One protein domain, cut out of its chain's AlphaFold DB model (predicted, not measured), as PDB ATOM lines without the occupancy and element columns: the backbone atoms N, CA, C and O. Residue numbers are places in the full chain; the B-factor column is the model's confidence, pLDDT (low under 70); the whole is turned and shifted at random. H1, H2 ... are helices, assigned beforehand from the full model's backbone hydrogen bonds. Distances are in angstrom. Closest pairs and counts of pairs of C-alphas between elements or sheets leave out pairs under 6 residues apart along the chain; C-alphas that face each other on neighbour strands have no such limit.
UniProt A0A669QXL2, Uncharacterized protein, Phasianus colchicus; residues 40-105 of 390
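AT A GLANCE: This is residues 40 to 105 of the 390 residues of an uncharacterized protein of Phasianus colchicus (UniProt A0A669QXL2). One long helix, H3, has a small compact head at its beginning, where H1 and H2 pack against it crosswise, and the rest of H3 sticks out as an arm, with residues 90 to 105 standing free. The printed part has 66 residues with three named helices, H1, H2 and H3 along the chain, and no named strand; the class is all helix. It is loose, with a radius of gyration of the C-alphas of 14.4 A, and elongated, spanning 46 by 24 by 19 A, the arm making the length.

HOW THE PARTS SIT: Start at H3, residues 77 to 105. With its residues 81 to 86 alone it touches H1, residues 49 to 58; look at the closest C-alphas, those of Ile 51 and Leu 85, 6.8 A apart. These two run opposite ways at a steep tilt of 63 degrees. With residues 78 to 79 alone H3 touches H2, residues 63 to 71; the closest C-alphas are those of Leu 70 and Met 79, 6.0 A apart, and the lines are about perpendicular at 86 degrees. H1 and H2 also touch, closest at the C-alphas of Thr 56 and Leu 63, 6.0 A apart, and run opposite ways at a steep tilt of 50 degrees. In H1 and H2 every O i to N i+4 pair is within hydrogen-bond range; in H3, 24 of 25 are.

IN THESE COORDINATES: Find C-alpha 77 at (-23.183, -9.404, 28.547); from there H3 runs 42.6 A to C-alpha 105 at (-24.590, -48.804, 44.813). H1 begins at C-alpha 49, (-13.158, -16.715, 41.658), and is 13.7 A long; H2 is 12.2 A long.

THE WHOLE: Look at Glu 65 and Val 105 for the two C-alphas farthest apart, 46.7 A. The printed part has no cut, and both links, H1 to H2 and H2 to H3, are tight. The mean pLDDT of the printed part is 87.6; residue 40 and residues 100 to 105 are under 70.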
ATOM      1  N   ASN A  40     -30.336  -9.691  43.620       65.75
ATOM      2  CA  ASN A  40     -29.704  -9.194  42.391       65.75
ATOM      3  C   ASN A  40     -28.427  -8.380  42.673       65.75
ATOM      4  O   ASN A  40     -27.854  -7.811  41.753       65.75
ATOM      5  N   ARG A  41     -27.999  -8.266  43.933       73.38
ATOM      6  CA  ARG A  41     -26.759  -7.589  44.323       73.38
ATOM      7  C   ARG A  41     -25.815  -8.637  44.882       73.38
ATOM      8  O   ARG A  41     -26.182  -9.320  45.823       73.38
ATOM      9  N   LEU A  42     -24.640  -8.746  44.274       82.94
ATOM     10  CA  LEU A  42     -23.565  -9.613  44.742       82.94
ATOM     11  C   LEU A  42     -22.564  -8.760  45.521       82.94
ATOM     12  O   LEU A  42     -22.154  -7.699  45.034       82.94
ATOM     13  N   CYS A  43     -22.148  -9.219  46.697       80.56
ATOM     14  CA  CYS A  43     -20.953  -8.694  47.350       80.56
ATOM     15  C   CYS A  43     -19.690  -9.143  46.589       80.56
ATOM     16  O   CYS A  43     -19.721 -10.109  45.828       80.56
ATOM     17  N   PHE A  44     -18.558  -8.466  46.807       82.88
ATOM     18  CA  PHE A  44     -17.267  -8.889  46.251       82.88
ATOM     19  C   PHE A  44     -16.877 -10.298  46.734       82.88
ATOM     20  O   PHE A  44     -16.453 -11.124  45.930       82.88
ATOM     21  N   ASP A  45     -17.106 -10.593  48.016       84.81
ATOM     22  CA  ASP A  45     -16.743 -11.869  48.653       84.81
ATOM     23  C   ASP A  45     -17.631 -13.051  48.213       84.81
ATOM     24  O   ASP A  45     -17.279 -14.213  48.400       84.81
ATOM     25  N   GLU A  46     -18.782 -12.764  47.596       87.19
ATOM     26  CA  GLU A  46     -19.712 -13.760  47.041       87.19
ATOM     27  C   GLU A  46     -19.371 -14.140  45.590       87.19
ATOM     28  O   GLU A  46     -19.987 -15.042  45.008       87.19
ATOM     29  N   LEU A  47     -18.416 -13.441  44.966       90.88
ATOM     30  CA  LEU A  47     -18.020 -13.718  43.594       90.88
ATOM     31  C   LEU A  47     -17.208 -15.009  43.524       90.88
ATOM     32  O   LEU A  47     -16.188 -15.169  44.186       90.88
ATOM     33  N   ASN A  48     -17.633 -15.934  42.665       91.62
ATOM     34  CA  ASN A  48     -16.919 -17.186  42.466       91.62
ATOM     35  C   ASN A  48     -15.614 -16.925  41.678       91.62
ATOM     36  O   ASN A  48     -15.693 -16.602  40.485       91.62
ATOM     37  N   PRO A  49     -14.422 -17.094  42.287       91.88
ATOM     38  CA  PRO A  49     -13.158 -16.715  41.658       91.88
ATOM     39  C   PRO A  49     -12.825 -17.592  40.449       91.88
ATOM     40  O   PRO A  49     -12.229 -17.115  39.489       91.88
ATOM     41  N   VAL A  50     -13.271 -18.852  40.445       91.69
ATOM     42  CA  VAL A  50     -13.060 -19.788  39.334       91.69
ATOM     43  C   VAL A  50     -13.843 -19.338  38.096       91.69
ATOM     44  O   VAL A  50     -13.318 -19.343  36.984       91.69
ATOM     45  N   ILE A  51     -15.078 -18.859  38.279       94.31
ATOM     46  CA  ILE A  51     -15.871 -18.279  37.186       94.31
ATOM     47  C   ILE A  51     -15.264 -16.958  36.711       94.31
ATOM     48  O   ILE A  51     -15.187 -16.749  35.503       94.31
ATOM     49  N   LEU A  52     -14.808 -16.089  37.621       94.38
ATOM     50  CA  LEU A  52     -14.127 -14.848  37.235       94.38
ATOM     51  C   LEU A  52     -12.877 -15.135  36.391       94.38
ATOM     52  O   LEU A  52     -12.730 -14.535  35.331       94.38
ATOM     53  N   ASN A  53     -12.047 -16.103  36.794       94.06
ATOM     54  CA  ASN A  53     -10.851 -16.500  36.048       94.06
ATOM     55  C   ASN A  53     -11.193 -17.033  34.644       94.06
ATOM     56  O   ASN A  53     -10.582 -16.643  33.651       94.06
ATOM     57  N   TYR A  54     -12.243 -17.857  34.529       93.56
ATOM     58  CA  TYR A  54     -12.758 -18.292  33.227       93.56
ATOM     59  C   TYR A  54     -13.224 -17.100  32.374       93.56
ATOM     60  O   TYR A  54     -12.937 -17.036  31.181       93.56
ATOM     61  N   MET A  55     -13.944 -16.139  32.963       94.62
ATOM     62  CA  MET A  55     -14.404 -14.947  32.244       94.62
ATOM     63  C   MET A  55     -13.243 -14.100  31.716       94.62
ATOM     64  O   MET A  55     -13.347 -13.588  30.601       94.62
ATOM     65  N   THR A  56     -12.153 -13.981  32.475       94.50
ATOM     66  CA  THR A  56     -10.986 -13.183  32.085       94.50
ATOM     67  C   THR A  56     -10.111 -13.876  31.048       94.50
ATOM     68  O   THR A  56      -9.702 -13.245  30.080       94.50
ATOM     69  N   GLU A  57      -9.846 -15.174  31.203       92.56
ATOM     70  CA  GLU A  57      -8.929 -15.905  30.319       92.56
ATOM     71  C   GLU A  57      -9.596 -16.460  29.049       92.56
ATOM     72  O   GLU A  57      -8.937 -16.631  28.026       92.56
ATOM     73  N   MET A  58     -10.884 -16.820  29.112       90.06
ATOM     74  CA  MET A  58     -11.570 -17.581  28.049       90.06
ATOM     75  C   MET A  58     -12.548 -16.737  27.234       90.06
ATOM     76  O   MET A  58     -12.903 -17.119  26.119       90.06
ATOM     77  N   MET A  59     -13.032 -15.641  27.822       90.38
ATOM     78  CA  MET A  59     -13.990 -14.712  27.215       90.38
ATOM     79  C   MET A  59     -13.469 -13.267  27.193       90.38
ATOM     80  O   MET A  59     -14.242 -12.356  26.911       90.38
ATOM     81  N   GLU A  60     -12.177 -13.077  27.487       91.94
ATOM     82  CA  GLU A  60     -11.425 -11.822  27.316       91.94
ATOM     83  C   GLU A  60     -12.014 -10.605  28.062       91.94
ATOM     84  O   GLU A  60     -11.700  -9.455  27.757       91.94
ATOM     85  N   PHE A  61     -12.852 -10.831  29.078       93.25
ATOM     86  CA  PHE A  61     -13.385  -9.747  29.895       93.25
ATOM     87  C   PHE A  61     -12.317  -9.209  30.856       93.25
ATOM     88  O   PHE A  61     -11.605  -9.978  31.499       93.25
ATOM     89  N   SER A  62     -12.242  -7.892  31.055       94.31
ATOM     90  CA  SER A  62     -11.329  -7.342  32.065       94.31
ATOM     91  C   SER A  62     -11.877  -7.560  33.487       94.31
ATOM     92  O   SER A  62     -13.045  -7.283  33.768       94.31
ATOM     93  N   LEU A  63     -11.043  -8.059  34.410       94.75
ATOM     94  CA  LEU A  63     -11.476  -8.433  35.768       94.75
ATOM     95  C   LEU A  63     -12.135  -7.265  36.516       94.75
ATOM     96  O   LEU A  63     -13.172  -7.427  37.156       94.75
ATOM     97  N   SER A  64     -11.546  -6.072  36.411       94.81
ATOM     98  CA  SER A  64     -12.046  -4.852  37.051       94.81
ATOM     99  C   SER A  64     -13.406  -4.415  36.501       94.81
ATOM    100  O   SER A  64     -14.259  -3.967  37.268       94.81
ATOM    101  N   GLU A  65     -13.646  -4.581  35.199       94.38
ATOM    102  CA  GLU A  65     -14.937  -4.309  34.570       94.38
ATOM    103  C   GLU A  65     -15.997  -5.324  34.998       94.38
ATOM    104  O   GLU A  65     -17.080  -4.908  35.405       94.38
ATOM    105  N   VAL A  66     -15.688  -6.627  34.978       94.88
ATOM    106  CA  VAL A  66     -16.614  -7.687  35.419       94.88
ATOM    107  C   VAL A  66     -17.013  -7.469  36.872       94.88
ATOM    108  O   VAL A  66     -18.201  -7.362  37.168       94.88
ATOM    109  N   THR A  67     -16.043  -7.312  37.772       94.38
ATOM    110  CA  THR A  67     -16.296  -7.052  39.194       94.38
ATOM    111  C   THR A  67     -17.143  -5.793  39.393       94.38
ATOM    112  O   THR A  67     -18.142  -5.823  40.114       94.38
ATOM    113  N   LYS A  68     -16.818  -4.693  38.699       93.88
ATOM    114  CA  LYS A  68     -17.606  -3.454  38.755       93.88
ATOM    115  C   LYS A  68     -19.029  -3.660  38.232       93.88
ATOM    116  O   LYS A  68     -19.964  -3.110  38.806       93.88
ATOM    117  N   ILE A  69     -19.213  -4.428  37.163       94.44
ATOM    118  CA  ILE A  69     -20.523  -4.759  36.594       94.44
ATOM    119  C   ILE A  69     -21.367  -5.563  37.586       94.44
ATOM    120  O   ILE A  69     -22.526  -5.209  37.803       94.44
ATOM    121  N   LEU A  70     -20.787  -6.605  38.193       93.00
ATOM    122  CA  LEU A  70     -21.483  -7.521  39.096       93.00
ATOM    123  C   LEU A  70     -21.910  -6.824  40.394       93.00
ATOM    124  O   LEU A  70     -23.086  -6.878  40.749       93.00
ATOM    125  N   ILE A  71     -21.002  -6.085  41.043       93.19
ATOM    126  CA  ILE A  71     -21.298  -5.352  42.289       93.19
ATOM    127  C   ILE A  71     -22.362  -4.267  42.062       93.19
ATOM    128  O   ILE A  71     -23.277  -4.099  42.867       93.19
ATOM    129  N   ASN A  72     -22.289  -3.540  40.941       92.44
ATOM    130  CA  ASN A  72     -23.277  -2.505  40.613       92.44
ATOM    131  C   ASN A  72     -24.584  -3.062  40.016       92.44
ATOM    132  O   ASN A  72     -25.454  -2.273  39.645       92.44
ATOM    133  N   ASN A  73     -24.732  -4.390  39.899       91.44
ATOM    134  CA  ASN A  73     -25.857  -5.060  39.238       91.44
ATOM    135  C   ASN A  73     -26.183  -4.446  37.860       91.44
ATOM    136  O   ASN A  73     -27.328  -4.106  37.547       91.44
ATOM    137  N   ARG A  74     -25.152  -4.216  37.036       92.00
ATOM    138  CA  ARG A  74     -25.325  -3.561  35.736       92.00
ATOM    139  C   ARG A  74     -25.739  -4.593  34.677       92.00
ATOM    140  O   ARG A  74     -24.900  -5.415  34.289       92.00
ATOM    141  N   PRO A  75     -26.968  -4.530  34.122       92.06
ATOM    142  CA  PRO A  75     -27.389  -5.451  33.069       92.06
ATOM    143  C   PRO A  75     -26.454  -5.325  31.860       92.06
ATOM    144  O   PRO A  75     -26.233  -4.236  31.328       92.06
ATOM    145  N   SER A  76     -25.831  -6.440  31.482       93.75
ATOM    146  CA  SER A  76     -24.740  -6.489  30.506       93.75
ATOM    147  C   SER A  76     -24.446  -7.930  30.076       93.75
ATOM    148  O   SER A  76     -24.870  -8.879  30.740       93.75
ATOM    149  N   SER A  77     -23.671  -8.091  28.996       94.69
ATOM    150  CA  SER A  77     -23.183  -9.404  28.547       94.69
ATOM    151  C   SER A  77     -22.366 -10.109  29.638       94.69
ATOM    152  O   SER A  77     -22.652 -11.257  29.964       94.69
ATOM    153  N   ALA A  78     -21.434  -9.403  30.293       94.44
ATOM    154  CA  ALA A  78     -20.634  -9.955  31.387       94.44
ATOM    155  C   ALA A  78     -21.503 -10.471  32.554       94.44
ATOM    156  O   ALA A  78     -21.306 -11.597  33.007       94.44
ATOM    157  N   MET A  79     -22.515  -9.706  32.989       94.25
ATOM    158  CA  MET A  79     -23.429 -10.138  34.059       94.25
ATOM    159  C   MET A  79     -24.223 -11.395  33.669       94.25
ATOM    160  O   MET A  79     -24.370 -12.318  34.472       94.25
ATOM    161  N   ALA A  80     -24.711 -11.459  32.425       94.94
ATOM    162  CA  ALA A  80     -25.416 -12.631  31.915       94.94
ATOM    163  C   ALA A  80     -24.491 -13.859  31.857       94.94
ATOM    164  O   ALA A  80     -24.853 -14.923  32.364       94.94
ATOM    165  N   SER A  81     -23.286 -13.702  31.307       95.38
ATOM    166  CA  SER A  81     -22.272 -14.755  31.219       95.38
ATOM    167  C   SER A  81     -21.890 -15.305  32.593       95.38
ATOM    168  O   SER A  81     -21.901 -16.523  32.769       95.38
ATOM    169  N   TYR A  82     -21.661 -14.444  33.593       94.94
ATOM    170  CA  TYR A  82     -21.379 -14.860  34.972       94.94
ATOM    171  C   TYR A  82     -22.481 -15.771  35.538       94.94
ATOM    172  O   TYR A  82     -22.218 -16.911  35.925       94.94
ATOM    173  N   TYR A  83     -23.742 -15.320  35.527       93.38
ATOM    174  CA  TYR A  83     -24.851 -16.113  36.069       93.38
ATOM    175  C   TYR A  83     -25.145 -17.384  35.259       93.38
ATOM    176  O   TYR A  83     -25.595 -18.384  35.825       93.38
ATOM    177  N   LEU A  84     -24.913 -17.379  33.942       94.81
ATOM    178  CA  LEU A  84     -25.067 -18.568  33.103       94.81
ATOM    179  C   LEU A  84     -23.983 -19.612  33.397       94.81
ATOM    180  O   LEU A  84     -24.316 -20.795  33.512       94.81
ATOM    181  N   LEU A  85     -22.729 -19.189  33.592       94.25
ATOM    182  CA  LEU A  85     -21.631 -20.058  34.022       94.25
ATOM    183  C   LEU A  85     -21.865 -20.596  35.437       94.25
ATOM    184  O   LEU A  85     -21.740 -21.801  35.638       94.25
ATOM    185  N   LEU A  86     -22.323 -19.764  36.378       92.81
ATOM    186  CA  LEU A  86     -22.674 -20.186  37.741       92.81
ATOM    187  C   LEU A  86     -23.769 -21.261  37.732       92.81
ATOM    188  O   LEU A  86     -23.646 -22.302  38.380       92.81
ATOM    189  N   LYS A  87     -24.806 -21.074  36.908       92.81
ATOM    190  CA  LYS A  87     -25.845 -22.090  36.688       92.81
ATOM    191  C   LYS A  87     -25.310 -23.340  35.970       92.81
ATOM    192  O   LYS A  87     -25.819 -24.428  36.233       92.81
ATOM    193  N   LYS A  88     -24.324 -23.228  35.066       92.94
ATOM    194  CA  LYS A  88     -23.695 -24.379  34.384       92.94
ATOM    195  C   LYS A  88     -22.843 -25.200  35.366       92.94
ATOM    196  O   LYS A  88     -23.005 -26.418  35.400       92.94
ATOM    197  N   LEU A  89     -22.050 -24.539  36.216       91.06
ATOM    198  CA  LEU A  89     -21.259 -25.132  37.300       91.06
ATOM    199  C   LEU A  89     -22.146 -25.885  38.301       91.06
ATOM    200  O   LEU A  89     -21.964 -27.083  38.511       91.06
ATOM    201  N   LEU A  90     -23.178 -25.226  38.840       90.12
ATOM    202  CA  LEU A  90     -24.084 -25.835  39.818       90.12
ATOM    203  C   LEU A  90     -24.837 -27.055  39.248       90.12
ATOM    204  O   LEU A  90     -25.027 -28.056  39.942       90.12
ATOM    205  N   ARG A  91     -25.248 -27.005  37.969       91.25
ATOM    206  CA  ARG A  91     -25.849 -28.167  37.287       91.25
ATOM    207  C   ARG A  91     -24.867 -29.327  37.162       91.25
ATOM    208  O   ARG A  91     -25.274 -30.462  37.401       91.25
ATOM    209  N   TYR A  92     -23.610 -29.056  36.811       87.94
ATOM    210  CA  TYR A  92     -22.590 -30.095  36.688       87.94
ATOM    211  C   TYR A  92     -22.316 -30.775  38.031       87.94
ATOM    212  O   TYR A  92     -22.467 -31.988  38.122       87.94
ATOM    213  N   GLN A  93     -22.060 -30.013  39.097       86.75
ATOM    214  CA  GLN A  93     -21.853 -30.562  40.445       86.75
ATOM    215  C   GLN A  93     -23.050 -31.400  40.930       86.75
ATOM    216  O   GLN A  93     -22.884 -32.440  41.571       86.75
ATOM    217  N   LYS A  94     -24.283 -30.981  40.607       88.56
ATOM    218  CA  LYS A  94     -25.501 -31.749  40.918       88.56
ATOM    219  C   LYS A  94     -25.593 -33.052  40.116       88.56
ATOM    220  O   LYS A  94     -26.054 -34.050  40.666       88.56
ATOM    221  N   ALA A  95     -25.168 -33.057  38.853       86.56
ATOM    222  CA  ALA A  95     -25.114 -34.256  38.017       86.56
ATOM    223  C   ALA A  95     -23.991 -35.211  38.458       86.56
ATOM    224  O   ALA A  95     -24.243 -36.398  38.646       86.56
ATOM    225  N   HIS A  96     -22.792 -34.692  38.730       80.88
ATOM    226  CA  HIS A  96     -21.648 -35.466  39.209       80.88
ATOM    227  C   HIS A  96     -21.968 -36.181  40.535       80.88
ATOM    228  O   HIS A  96     -21.777 -37.391  40.654       80.88
ATOM    229  N   ARG A  97     -22.617 -35.490  41.487       79.06
ATOM    230  CA  ARG A  97     -23.114 -36.109  42.732       79.06
ATOM    231  C   ARG A  97     -24.255 -37.120  42.545       79.06
ATOM    232  O   ARG A  97     -24.572 -37.828  43.498       79.06
ATOM    233  N   ARG A  98     -24.910 -37.208  41.383       76.44
ATOM    234  CA  ARG A  98     -25.841 -38.317  41.077       76.44
ATOM    235  C   ARG A  98     -25.070 -39.541  40.594       76.44
ATOM    236  O   ARG A  98     -25.223 -40.604  41.181       76.44
ATOM    237  N   ILE A  99     -24.171 -39.340  39.631       77.00
ATOM    238  CA  ILE A  99     -23.332 -40.393  39.039       77.00
ATOM    239  C   ILE A  99     -22.483 -41.099  40.110       77.00
ATOM    240  O   ILE A  99     -22.434 -42.325  40.137       77.00
ATOM    241  N   GLN A 100     -21.883 -40.353  41.051       67.94
ATOM    242  CA  GLN A 100     -21.134 -40.971  42.153       67.94
ATOM    243  C   GLN A 100     -22.007 -41.911  43.005       67.94
ATOM    244  O   GLN A 100     -21.593 -43.042  43.251       67.94
ATOM    245  N   ARG A 101     -23.220 -41.489  43.400       65.31
ATOM    246  CA  ARG A 101     -24.134 -42.307  44.228       65.31
ATOM    247  C   ARG A 101     -24.539 -43.607  43.536       65.31
ATOM    248  O   ARG A 101     -24.607 -44.648  44.179       65.31
ATOM    249  N   GLU A 102     -24.775 -43.548  42.232       61.56
ATOM    250  CA  GLU A 102     -25.122 -44.716  41.418       61.56
ATOM    251  C   GLU A 102     -23.935 -45.694  41.344       61.56
ATOM    252  O   GLU A 102     -24.070 -46.863  41.703       61.56
ATOM    253  N   SER A 103     -22.725 -45.182  41.078       58.16
ATOM    254  CA  SER A 103     -21.493 -45.990  41.058       58.16
ATOM    255  C   SER A 103     -21.092 -46.597  42.415       58.16
ATOM    256  O   SER A 103     -20.332 -47.567  42.456       58.16
ATOM    257  N   THR A 104     -21.571 -46.044  43.538       57.31
ATOM    258  CA  THR A 104     -21.379 -46.650  44.867       57.31
ATOM    259  C   THR A 104     -22.358 -47.790  45.142       57.31
ATOM    260  O   THR A 104     -21.977 -48.748  45.804       57.31
ATOM    261  N   VAL A 105     -23.581 -47.746  44.602       57.12
ATOM    262  CA  VAL A 105     -24.590 -48.804  44.813       57.12
ATOM    263  C   VAL A 105     -24.233 -50.088  44.052       57.12
ATOM    264  O   VAL A 105     -24.412 -51.183  44.584       57.12
TER     265      VAL A 105